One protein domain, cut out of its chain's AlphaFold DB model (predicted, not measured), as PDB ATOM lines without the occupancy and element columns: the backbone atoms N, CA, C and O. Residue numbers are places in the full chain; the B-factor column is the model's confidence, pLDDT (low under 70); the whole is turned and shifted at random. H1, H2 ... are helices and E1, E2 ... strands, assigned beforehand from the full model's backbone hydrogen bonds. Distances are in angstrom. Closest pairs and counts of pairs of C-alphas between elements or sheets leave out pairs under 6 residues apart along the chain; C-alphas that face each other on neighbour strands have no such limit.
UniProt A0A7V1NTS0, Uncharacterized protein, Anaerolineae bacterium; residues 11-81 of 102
ATOM      1  N   ALA A  11      38.124   7.311   0.444       84.25
ATOM      2  CA  ALA A  11      37.287   6.448   1.246       84.25
ATOM      3  C   ALA A  11      37.321   5.027   0.704       84.25
ATOM      4  O   ALA A  11      37.128   4.795  -0.491       84.25
ATOM      5  N   LYS A  12      37.529   4.061   1.593       86.56
ATOM      6  CA  LYS A  12      37.386   2.645   1.276       86.56
ATOM      7  C   LYS A  12      36.191   2.093   2.031       86.56
ATOM      8  O   LYS A  12      36.118   2.245   3.249       86.56
ATOM      9  N   ALA A  13      35.288   1.439   1.310       85.06
ATOM     10  CA  ALA A  13      34.173   0.706   1.888       85.06
ATOM     11  C   ALA A  13      34.264  -0.763   1.458       85.06
ATOM     12  O   ALA A  13      34.171  -1.077   0.274       85.06
ATOM     13  N   GLU A  14      34.458  -1.660   2.419       84.31
ATOM     14  CA  GLU A  14      34.495  -3.108   2.208       84.31
ATOM     15  C   GLU A  14      33.199  -3.730   2.715       84.31
ATOM     16  O   GLU A  14      32.660  -3.291   3.726       84.31
ATOM     17  N   GLY A  15      32.696  -4.761   2.045       79.81
ATOM     18  CA  GLY A  15      31.451  -5.406   2.449       79.81
ATOM     19  C   GLY A  15      30.965  -6.431   1.438       79.81
ATOM     20  O   GLY A  15      31.375  -6.417   0.278       79.81
ATOM     21  N   ALA A  16      30.103  -7.350   1.883       74.25
ATOM     22  CA  ALA A  16      29.505  -8.391   1.037       74.25
ATOM     23  C   ALA A  16      30.533  -9.189   0.193       74.25
ATOM     24  O   ALA A  16      30.294  -9.510  -0.973       74.25
ATOM     25  N   GLY A  17      31.712  -9.457   0.768       69.81
ATOM     26  CA  GLY A  17      32.817 -10.158   0.104       69.81
ATOM     27  C   GLY A  17      33.615  -9.321  -0.907       69.81
ATOM     28  O   GLY A  17      34.504  -9.860  -1.562       69.81
ATOM     29  N   LEU A  18      33.330  -8.024  -1.041       74.19
ATOM     30  CA  LEU A  18      34.042  -7.098  -1.921       74.19
ATOM     31  C   LEU A  18      34.973  -6.183  -1.112       74.19
ATOM     32  O   LEU A  18      34.572  -5.602  -0.104       74.19
ATOM     33  N   SER A  19      36.203  -6.017  -1.603       79.69
ATOM     34  CA  SER A  19      37.174  -5.020  -1.128       79.69
ATOM     35  C   SER A  19      37.600  -4.153  -2.322       79.69
ATOM     36  O   SER A  19      38.632  -4.411  -2.946       79.69
ATOM     37  N   PRO A  20      36.752  -3.194  -2.734       81.88
ATOM     38  CA  PRO A  20      37.069  -2.289  -3.831       81.88
ATOM     39  C   PRO A  20      38.240  -1.360  -3.458       81.88
ATOM     40  O   PRO A  20      38.537  -1.170  -2.271       81.88
ATOM     41  N   PRO A  21      38.935  -0.781  -4.456       83.25
ATOM     42  CA  PRO A  21      39.936   0.248  -4.200       83.25
ATOM     43  C   PRO A  21      39.297   1.464  -3.520       83.25
ATOM     44  O   PRO A  21      38.106   1.727  -3.683       83.25
ATOM     45  N   ALA A  22      40.099   2.213  -2.763       83.12
ATOM     46  CA  ALA A  22      39.635   3.453  -2.160       83.12
ATOM     47  C   ALA A  22      39.306   4.488  -3.252       83.12
ATOM     48  O   ALA A  22      40.025   4.603  -4.247       83.12
ATOM     49  N   VAL A  23      38.225   5.240  -3.065       84.69
ATOM     50  CA  VAL A  23      37.716   6.230  -4.022       84.69
ATOM     51  C   VAL A  23      37.869   7.619  -3.424       84.69
ATOM     52  O   VAL A  23      37.572   7.820  -2.249       84.69
ATOM     53  N   ARG A  24      38.325   8.590  -4.220       85.25
ATOM     54  CA  ARG A  24      38.401   9.988  -3.782       85.25
ATOM     55  C   ARG A  24      36.993  10.525  -3.518       85.25
ATOM     56  O   ARG A  24      36.165  10.564  -4.430       85.25
ATOM     57  N   ALA A  25      36.739  10.941  -2.282       82.38
ATOM     58  CA  ALA A  25      35.493  11.580  -1.890       82.38
ATOM     59  C   ALA A  25      35.280  12.869  -2.699       82.38
ATOM     60  O   ALA A  25      36.236  13.587  -2.985       82.38
ATOM     61  N   GLY A  26      34.048  13.164  -3.108       81.06
ATOM     62  CA  GLY A  26      33.739  14.393  -3.841       81.06
ATOM     63  C   GLY A  26      34.147  14.420  -5.316       81.06
ATOM     64  O   GLY A  26      33.922  15.430  -5.980       81.06
ATOM     65  N   ALA A  27      34.731  13.342  -5.852       85.69
ATOM     66  CA  ALA A  27      35.218  13.305  -7.234       85.69
ATOM     67  C   ALA A  27      34.099  13.304  -8.297       85.69
ATOM     68  O   ALA A  27      34.333  13.751  -9.420       85.69
ATOM     69  N   ASP A  28      32.898  12.812  -7.967       86.88
ATOM     70  CA  ASP A  28      31.728  12.832  -8.856       86.88
ATOM     71  C   ASP A  28      30.762  13.951  -8.437       86.88
ATOM     72  O   ASP A  28      30.019  13.825  -7.460       86.88
ATOM     73  N   GLY A  29      30.735  15.037  -9.217       86.06
ATOM     74  CA  GLY A  29      29.846  16.176  -8.976       86.06
ATOM     75  C   GLY A  29      28.360  15.806  -8.963       86.06
ATOM     76  O   GLY A  29      27.601  16.368  -8.180       86.06
ATOM     77  N   ARG A  30      27.940  14.792  -9.734       90.06
ATOM     78  CA  ARG A  30      26.550  14.312  -9.717       90.06
ATOM     79  C   ARG A  30      26.194  13.692  -8.363       90.06
ATOM     80  O   ARG A  30      25.075  13.871  -7.893       90.06
ATOM     81  N   ILE A  31      27.114  12.948  -7.745       87.12
ATOM     82  CA  ILE A  31      26.902  12.361  -6.411       87.12
ATOM     83  C   ILE A  31      26.819  13.476  -5.364       87.12
ATOM     84  O   ILE A  31      25.928  13.448  -4.513       87.12
ATOM     85  N   ASN A  32      27.683  14.486  -5.466       84.44
ATOM     86  CA  ASN A  32      27.645  15.649  -4.582       84.44
ATOM     87  C   ASN A  32      26.302  16.385  -4.656       84.44
ATOM     88  O   ASN A  32      25.745  16.721  -3.614       84.44
ATOM     89  N   ASP A  33      25.756  16.568  -5.862       87.56
ATOM     90  CA  ASP A  33      24.449  17.199  -6.068       87.56
ATOM     91  C   ASP A  33      23.299  16.361  -5.484       87.56
ATOM     92  O   ASP A  33      22.402  16.905  -4.843       87.56
ATOM     93  N   ILE A  34      23.327  15.032  -5.663       87.62
ATOM     94  CA  ILE A  34      22.303  14.113  -5.128       87.62
ATOM     95  C   ILE A  34      22.255  14.158  -3.598       87.62
ATOM     96  O   ILE A  34      21.168  14.147  -3.018       87.62
ATOM     97  N   TYR A  35      23.420  14.195  -2.950       82.06
ATOM     98  CA  TYR A  35      23.529  14.156  -1.491       82.06
ATOM     99  C   TYR A  35      23.676  15.533  -0.835       82.06
ATOM    100  O   TYR A  35      23.673  15.616   0.393       82.06
ATOM    101  N   GLY A  36      23.791  16.606  -1.621       81.94
ATOM    102  CA  GLY A  36      23.986  17.970  -1.128       81.94
ATOM    103  C   GLY A  36      25.290  18.162  -0.346       81.94
ATOM    104  O   GLY A  36      25.316  18.948   0.599       81.94
ATOM    105  N   HIS A  37      26.353  17.427  -0.690       80.06
ATOM    106  CA  HIS A  37      27.619  17.444   0.047       80.06
ATOM    107  C   HIS A  37      28.822  17.334  -0.897       80.06
ATOM    108  O   HIS A  37      28.902  16.408  -1.694       80.06
ATOM    109  N   GLU A  38      29.797  18.240  -0.783       81.50
ATOM    110  CA  GLU A  38      30.934  18.353  -1.719       81.50
ATOM    111  C   GLU A  38      31.958  17.211  -1.642       81.50
ATOM    112  O   GLU A  38      32.793  17.058  -2.527       81.50
ATOM    113  N   ALA A  39      31.893  16.408  -0.581       79.44
ATOM    114  CA  ALA A  39      32.732  15.229  -0.375       79.44
ATOM    115  C   ALA A  39      31.931  13.916  -0.413       79.44
ATOM    116  O   ALA A  39      32.281  12.961   0.279       79.44
ATOM    117  N   ALA A  40      30.812  13.868  -1.138       80.25
ATOM    118  CA  ALA A  40      30.005  12.658  -1.211       80.25
ATOM    119  C   ALA A  40      30.687  11.573  -2.071       80.25
ATOM    120  O   ALA A  40      31.450  11.857  -2.997       80.25
ATOM    121  N   TRP A  41      30.419  10.308  -1.754       83.25
ATOM    122  CA  TRP A  41      30.808   9.153  -2.567       83.25
ATOM    123  C   TRP A  41      29.751   8.052  -2.438       83.25
ATOM    124  O   TRP A  41      29.018   7.998  -1.450       83.25
ATOM    125  N   GLU A  42      29.705   7.135  -3.405       81.88
ATOM    126  CA  GLU A  42      28.885   5.921  -3.337       81.88
ATOM    127  C   GLU A  42      29.751   4.684  -3.576       81.88
ATOM    128  O   GLU A  42      30.626   4.681  -4.442       81.88
ATOM    129  N   GLN A  43      29.476   3.609  -2.836       81.62
ATOM    130  CA  GLN A  43      30.018   2.283  -3.116       81.62
ATOM    131  C   GLN A  43      28.866   1.296  -3.269       81.62
ATOM    132  O   GLN A  43      28.140   1.010  -2.316       81.62
ATOM    133  N   ALA A  44      28.719   0.747  -4.470       77.38
ATOM    134  CA  ALA A  44      27.777  -0.331  -4.716       77.38
ATOM    135  C   ALA A  44      28.382  -1.670  -4.273       77.38
ATOM    136  O   ALA A  44      29.522  -1.994  -4.613       77.38
ATOM    137  N   PHE A  45      27.595  -2.466  -3.553       75.06
ATOM    138  CA  PHE A  45      27.917  -3.852  -3.223       75.06
ATOM    139  C   PHE A  45      26.991  -4.790  -3.989       75.06
ATOM    140  O   PHE A  45      25.866  -4.417  -4.314       75.06
ATOM    141  N   ASN A  46      27.454  -6.005  -4.288       71.31
ATOM    142  CA  ASN A  46      26.633  -6.992  -4.979       71.31
ATOM    143  C   ASN A  46      25.465  -7.435  -4.070       71.31
ATOM    144  O   ASN A  46      25.707  -8.158  -3.104       71.31
ATOM    145  N   PRO A  47      24.202  -7.089  -4.391       62.41
ATOM    146  CA  PRO A  47      23.053  -7.428  -3.548       62.41
ATOM    147  C   PRO A  47      22.725  -8.930  -3.565       62.41
ATOM    148  O   PRO A  47      21.961  -9.407  -2.733       62.41
ATOM    149  N   SER A  48      23.288  -9.694  -4.514       65.69
ATOM    150  CA  SER A  48      23.138 -11.155  -4.578       65.69
ATOM    151  C   SER A  48      24.142 -11.915  -3.707       65.69
ATOM    152  O   SER A  48      24.037 -13.136  -3.574       65.69
ATOM    153  N   ALA A  49      25.109 -11.219  -3.102       64.25
ATOM    154  CA  ALA A  49      25.986 -11.823  -2.116       64.25
ATOM    155  C   ALA A  49      25.155 -12.135  -0.859       64.25
ATOM    156  O   ALA A  49      24.867 -11.256  -0.052       64.25
ATOM    157  N   TYR A  50      24.730 -13.394  -0.713       56.06
ATOM    158  CA  TYR A  50      24.029 -13.913   0.468       56.06
ATOM    159  C   TYR A  50      24.978 -13.962   1.677       56.06
ATOM    160  O   TYR A  50      25.413 -15.026   2.111       56.06
ATOM    161  N   GLN A  51      25.340 -12.798   2.207       62.16
ATOM    162  CA  GLN A  51      26.186 -12.651   3.384       62.16
ATOM    163  C   GLN A  51      25.585 -11.606   4.318       62.16
ATOM    164  O   GLN A  51      24.905 -10.678   3.875       62.16
ATOM    165  N   ALA A  52      25.837 -11.767   5.619       59.28
ATOM    166  CA  ALA A  52      25.572 -10.709   6.582       59.28
ATOM    167  C   ALA A  52      26.325  -9.454   6.121       59.28
ATOM    168  O   ALA A  52      27.540  -9.499   5.912       59.28
ATOM    169  N   MET A  53      25.597  -8.361   5.890       68.00
ATOM    170  CA  MET A  53      26.201  -7.133   5.391       68.00
ATOM    171  C   MET A  53      26.843  -6.365   6.541       68.00
ATOM    172  O   MET A  53      26.247  -5.483   7.151       68.00
ATOM    173  N   GLU A  54      28.092  -6.717   6.817       78.75
ATOM    174  CA  GLU A  54      29.032  -5.842   7.500       78.75
ATOM    175  C   GLU A  54      29.687  -4.933   6.455       78.75
ATOM    176  O   GLU A  54      30.265  -5.426   5.484       78.75
ATOM    177  N   ILE A  55      29.565  -3.619   6.638       79.62
ATOM    178  CA  ILE A  55      30.296  -2.622   5.858       79.62
ATOM    179  C   ILE A  55      31.389  -2.047   6.747       79.62
ATOM    180  O   ILE A  55      31.111  -1.526   7.825       79.62
ATOM    181  N   ARG A  56      32.632  -2.126   6.289       85.31
ATOM    182  CA  ARG A  56      33.789  -1.519   6.942       85.31
ATOM    183  C   ARG A  56      34.195  -0.294   6.157       85.31
ATOM    184  O   ARG A  56      34.505  -0.412   4.975       85.31
ATOM    185  N   VAL A  57      34.194   0.861   6.802       85.44
ATOM    186  CA  VAL A  57      34.590   2.127   6.188       85.44
ATOM    187  C   VAL A  57      35.865   2.626   6.841       85.44
ATOM    188  O   VAL A  57      35.969   2.652   8.064       85.44
ATOM    189  N   GLN A  58      36.830   3.028   6.022       86.88
ATOM    190  CA  GLN A  58      38.068   3.643   6.482       86.88
ATOM    191  C   GLN A  58      38.489   4.762   5.533       86.88
ATOM    192  O   GLN A  58      38.361   4.637   4.311       86.88
ATOM    193  N   LEU A  59      38.995   5.852   6.105       84.56
ATOM    194  CA  LEU A  59      39.551   6.973   5.364       84.56
ATOM    195  C   LEU A  59      41.061   6.820   5.214       84.56
ATOM    196  O   LEU A  59      41.759   6.382   6.130       84.56
ATOM    197  N   PHE A  60      41.559   7.244   4.062       84.38
ATOM    198  CA  PHE A  60      42.962   7.254   3.685       84.38
ATOM    199  C   PHE A  60      43.371   8.654   3.236       84.38
ATOM    200  O   PHE A  60      42.530   9.426   2.768       84.38
ATOM    201  N   ASN A  61      44.665   8.953   3.350       78.38
ATOM    202  CA  ASN A  61      45.253  10.202   2.871       78.38
ATOM    203  C   ASN A  61      44.871  10.509   1.412       78.38
ATOM    204  O   ASN A  61      44.509   9.643   0.610       78.38
ATOM    205  N   ASP A  62      44.967  11.781   1.058       74.62
ATOM    206  CA  ASP A  62      44.748  12.287  -0.294       74.62
ATOM    207  C   ASP A  62      45.995  12.190  -1.185       74.62
ATOM    208  O   ASP A  62      45.910  12.378  -2.406       74.62
ATOM    209  N   HIS A  63      47.135  11.863  -0.579       75.62
ATOM    210  CA  HIS A  63      48.431  11.678  -1.212       75.62
ATOM    211  C   HIS A  63      49.043  10.338  -0.783       75.62
ATOM    212  O   HIS A  63      48.865   9.926   0.368       75.62
ATOM    213  N   PRO A  64      49.776   9.656  -1.677       77.06
ATOM    214  CA  PRO A  64      50.574   8.516  -1.275       77.06
ATOM    215  C   PRO A  64      51.785   8.982  -0.460       77.06
ATOM    216  O   PRO A  64      52.357  10.046  -0.705       77.06
ATOM    217  N   ASP A  65      52.207   8.141   0.471       78.75
ATOM    218  CA  ASP A  65      53.474   8.266   1.169       78.75
ATOM    219  C   ASP A  65      54.665   8.106   0.208       78.75
ATOM    220  O   ASP A  65      54.520   7.756  -0.965       78.75
ATOM    221  N   ALA A  66      55.882   8.320   0.715       81.56
ATOM    222  CA  ALA A  66      57.114   8.180  -0.065       81.56
ATOM    223  C   ALA A  66      57.295   6.785  -0.704       81.56
ATOM    224  O   ALA A  66      58.013   6.652  -1.694       81.56
ATOM    225  N   ASP A  67      56.651   5.755  -0.152       87.00
ATOM    226  CA  ASP A  67      56.641   4.382  -0.670       87.00
ATOM    227  C   ASP A  67      55.506   4.108  -1.680       87.00
ATOM    228  O   ASP A  67      55.366   2.987  -2.167       87.00
ATOM    229  N   GLY A  68      54.703   5.123  -2.016       79.94
ATOM    230  CA  GLY A  68      53.569   5.012  -2.928       79.94
ATOM    231  C   GLY A  68      52.282   4.501  -2.273       79.94
ATOM    232  O   GLY A  68      51.275   4.352  -2.968       79.94
ATOM    233  N   THR A  69      52.283   4.218  -0.966       82.75
ATOM    234  CA  THR A  69      51.107   3.695  -0.260       82.75
ATOM    235  C   THR A  69      50.226   4.815   0.277       82.75
ATOM    236  O   THR A  69      50.702   5.806   0.815       82.75
ATOM    237  N   TYR A  70      48.909   4.661   0.164       80.75
ATOM    238  CA  TYR A  70      47.974   5.541   0.860       80.75
ATOM    239  C   TYR A  70      47.784   5.005   2.279       80.75
ATOM    240  O   TYR A  70      47.328   3.871   2.450       80.75
ATOM    241  N   ARG A  71      48.141   5.792   3.298       82.25
ATOM    242  CA  ARG A  71      47.935   5.413   4.704       82.25
ATOM    243  C   ARG A  71      46.540   5.772   5.191       82.25
ATOM    244  O   ARG A  71      45.967   6.778   4.777       82.25
ATOM    245  N   ALA A  72      46.017   4.940   6.087       84.25
ATOM    246  CA  ALA A  72      44.766   5.207   6.774       84.25
ATOM    247  C   ALA A  72      44.915   6.385   7.750       84.25
ATOM    248  O   ALA A  72      45.916   6.478   8.461       84.25
ATOM    249  N   VAL A  73      43.903   7.250   7.796       81.12
ATOM    250  CA  VAL A  73      43.817   8.423   8.689       81.12
ATOM    251  C   VAL A  73      42.663   8.334   9.682       81.12
ATOM    252  O   VAL A  73      42.447   9.251  10.471       81.12
ATOM    253  N   SER A  74      41.900   7.246   9.629       78.88
ATOM    254  CA  SER A  74      40.825   6.964  10.566       78.88
ATOM    255  C   SER A  74      40.904   5.528  11.061       78.88
ATOM    256  O   SER A  74      41.417   4.631  10.376       78.88
ATOM    257  N   ASP A  75      40.290   5.300  12.215       82.38
ATOM    258  CA  ASP A  75      39.862   3.966  12.600       82.38
ATOM    259  C   ASP A  75      38.850   3.410  11.588       82.38
ATOM    260  O   ASP A  75      38.242   4.144  10.795       82.38
ATOM    261  N   VAL A  76      38.682   2.089  11.606       83.94
ATOM    262  CA  VAL A  76      37.662   1.414  10.805       83.94
ATOM    263  C   VAL A  76      36.310   1.576  11.490       83.94
ATOM    264  O   VAL A  76      36.107   1.099  12.606       83.94
ATOM    265  N   VAL A  77      35.359   2.188  10.793       82.81
ATOM    266  CA  VAL A  77      33.956   2.228  11.207       82.81
ATOM    267  C   VAL A  77      33.263   0.981  10.676       82.81
ATOM    268  O   VAL A  77      33.236   0.743   9.469       82.81
ATOM    269  N   VAL A  78      32.693   0.182  11.576       82.44
ATOM    270  CA  VAL A  78      31.948  -1.029  11.223       82.44
ATOM    271  C   VAL A  78      30.454  -0.745  11.307       82.44
ATOM    272  O   VAL A  78      29.920  -0.469  12.379       82.44
ATOM    273  N   VAL A  79      29.770  -0.837  10.172       77.88
ATOM    274  CA  VAL A  79      28.319  -0.706  10.059       77.88
ATOM    275  C   VAL A  79      27.729  -2.090   9.831       77.88
ATOM    276  O   VAL A  79      27.933  -2.703   8.784       77.88
ATOM    277  N   GLN A  80      26.979  -2.588  10.812       76.81
ATOM    278  CA  GLN A  80      26.235  -3.838  10.678       76.81
ATOM    279  C   GLN A  80      24.835  -3.543  10.143       76.81
ATOM    280  O   GLN A  80      24.000  -2.960  10.833       76.81
ATOM    281  N   LEU A  81      24.567  -3.946   8.902       71.69
ATOM    282  CA  LEU A  81      23.231  -3.884   8.328       71.69
ATOM    283  C   LEU A  81      22.467  -5.150   8.732       71.69
ATOM    284  O   LEU A  81      22.884  -6.268   8.431       71.69
TER     285      LEU A  81
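This is residues 11 to 81 of the 102 residues of an uncharacterized protein of Anaerolineae bacterium (UniProt A0A7V1NTS0). With little regular structure, this domain is a small three-stranded sheet with one short helix, H1, set away from it between two long unnamed stretches. The printed part has 71 residues, in chain order E1, H1, E2, E3; the sheet runs E1, E2, E3, antiparallel. The class is mixed, with only 25 residues in named elements. It is only just loose, close to compact (radius of gyration of the C-alphas 13.4 A), spanning 39 by 32 by 17 A.

E2, residues 53 to 60, spans 22.2 A. E1, residues 11 to 15, begins at C-alpha 11 (37.287, 6.448, 1.246). E3, residues 77 to 81, ends at C-alpha 81 (23.231, -3.884, 8.328). H1 is residues 29 to 35.

Inner strand E2 is antiparallel to E1 at 160 degrees, with N 14 and O 56 2.8 A apart. E2 and E3 form a hairpin at 158 degrees, with N 55 and O 79 2.8 A apart. H1, with every O i to N i+4 pair within hydrogen-bond range, is not on the sheet, with 0 pairs of C-alphas within 10 A.

The farthest C-alphas, Tyr 50 and Ala 66, are 39.8 A apart. The printed part has no cut; its three links are long. Residues 17 and 47 to 53 have pLDDT under 70.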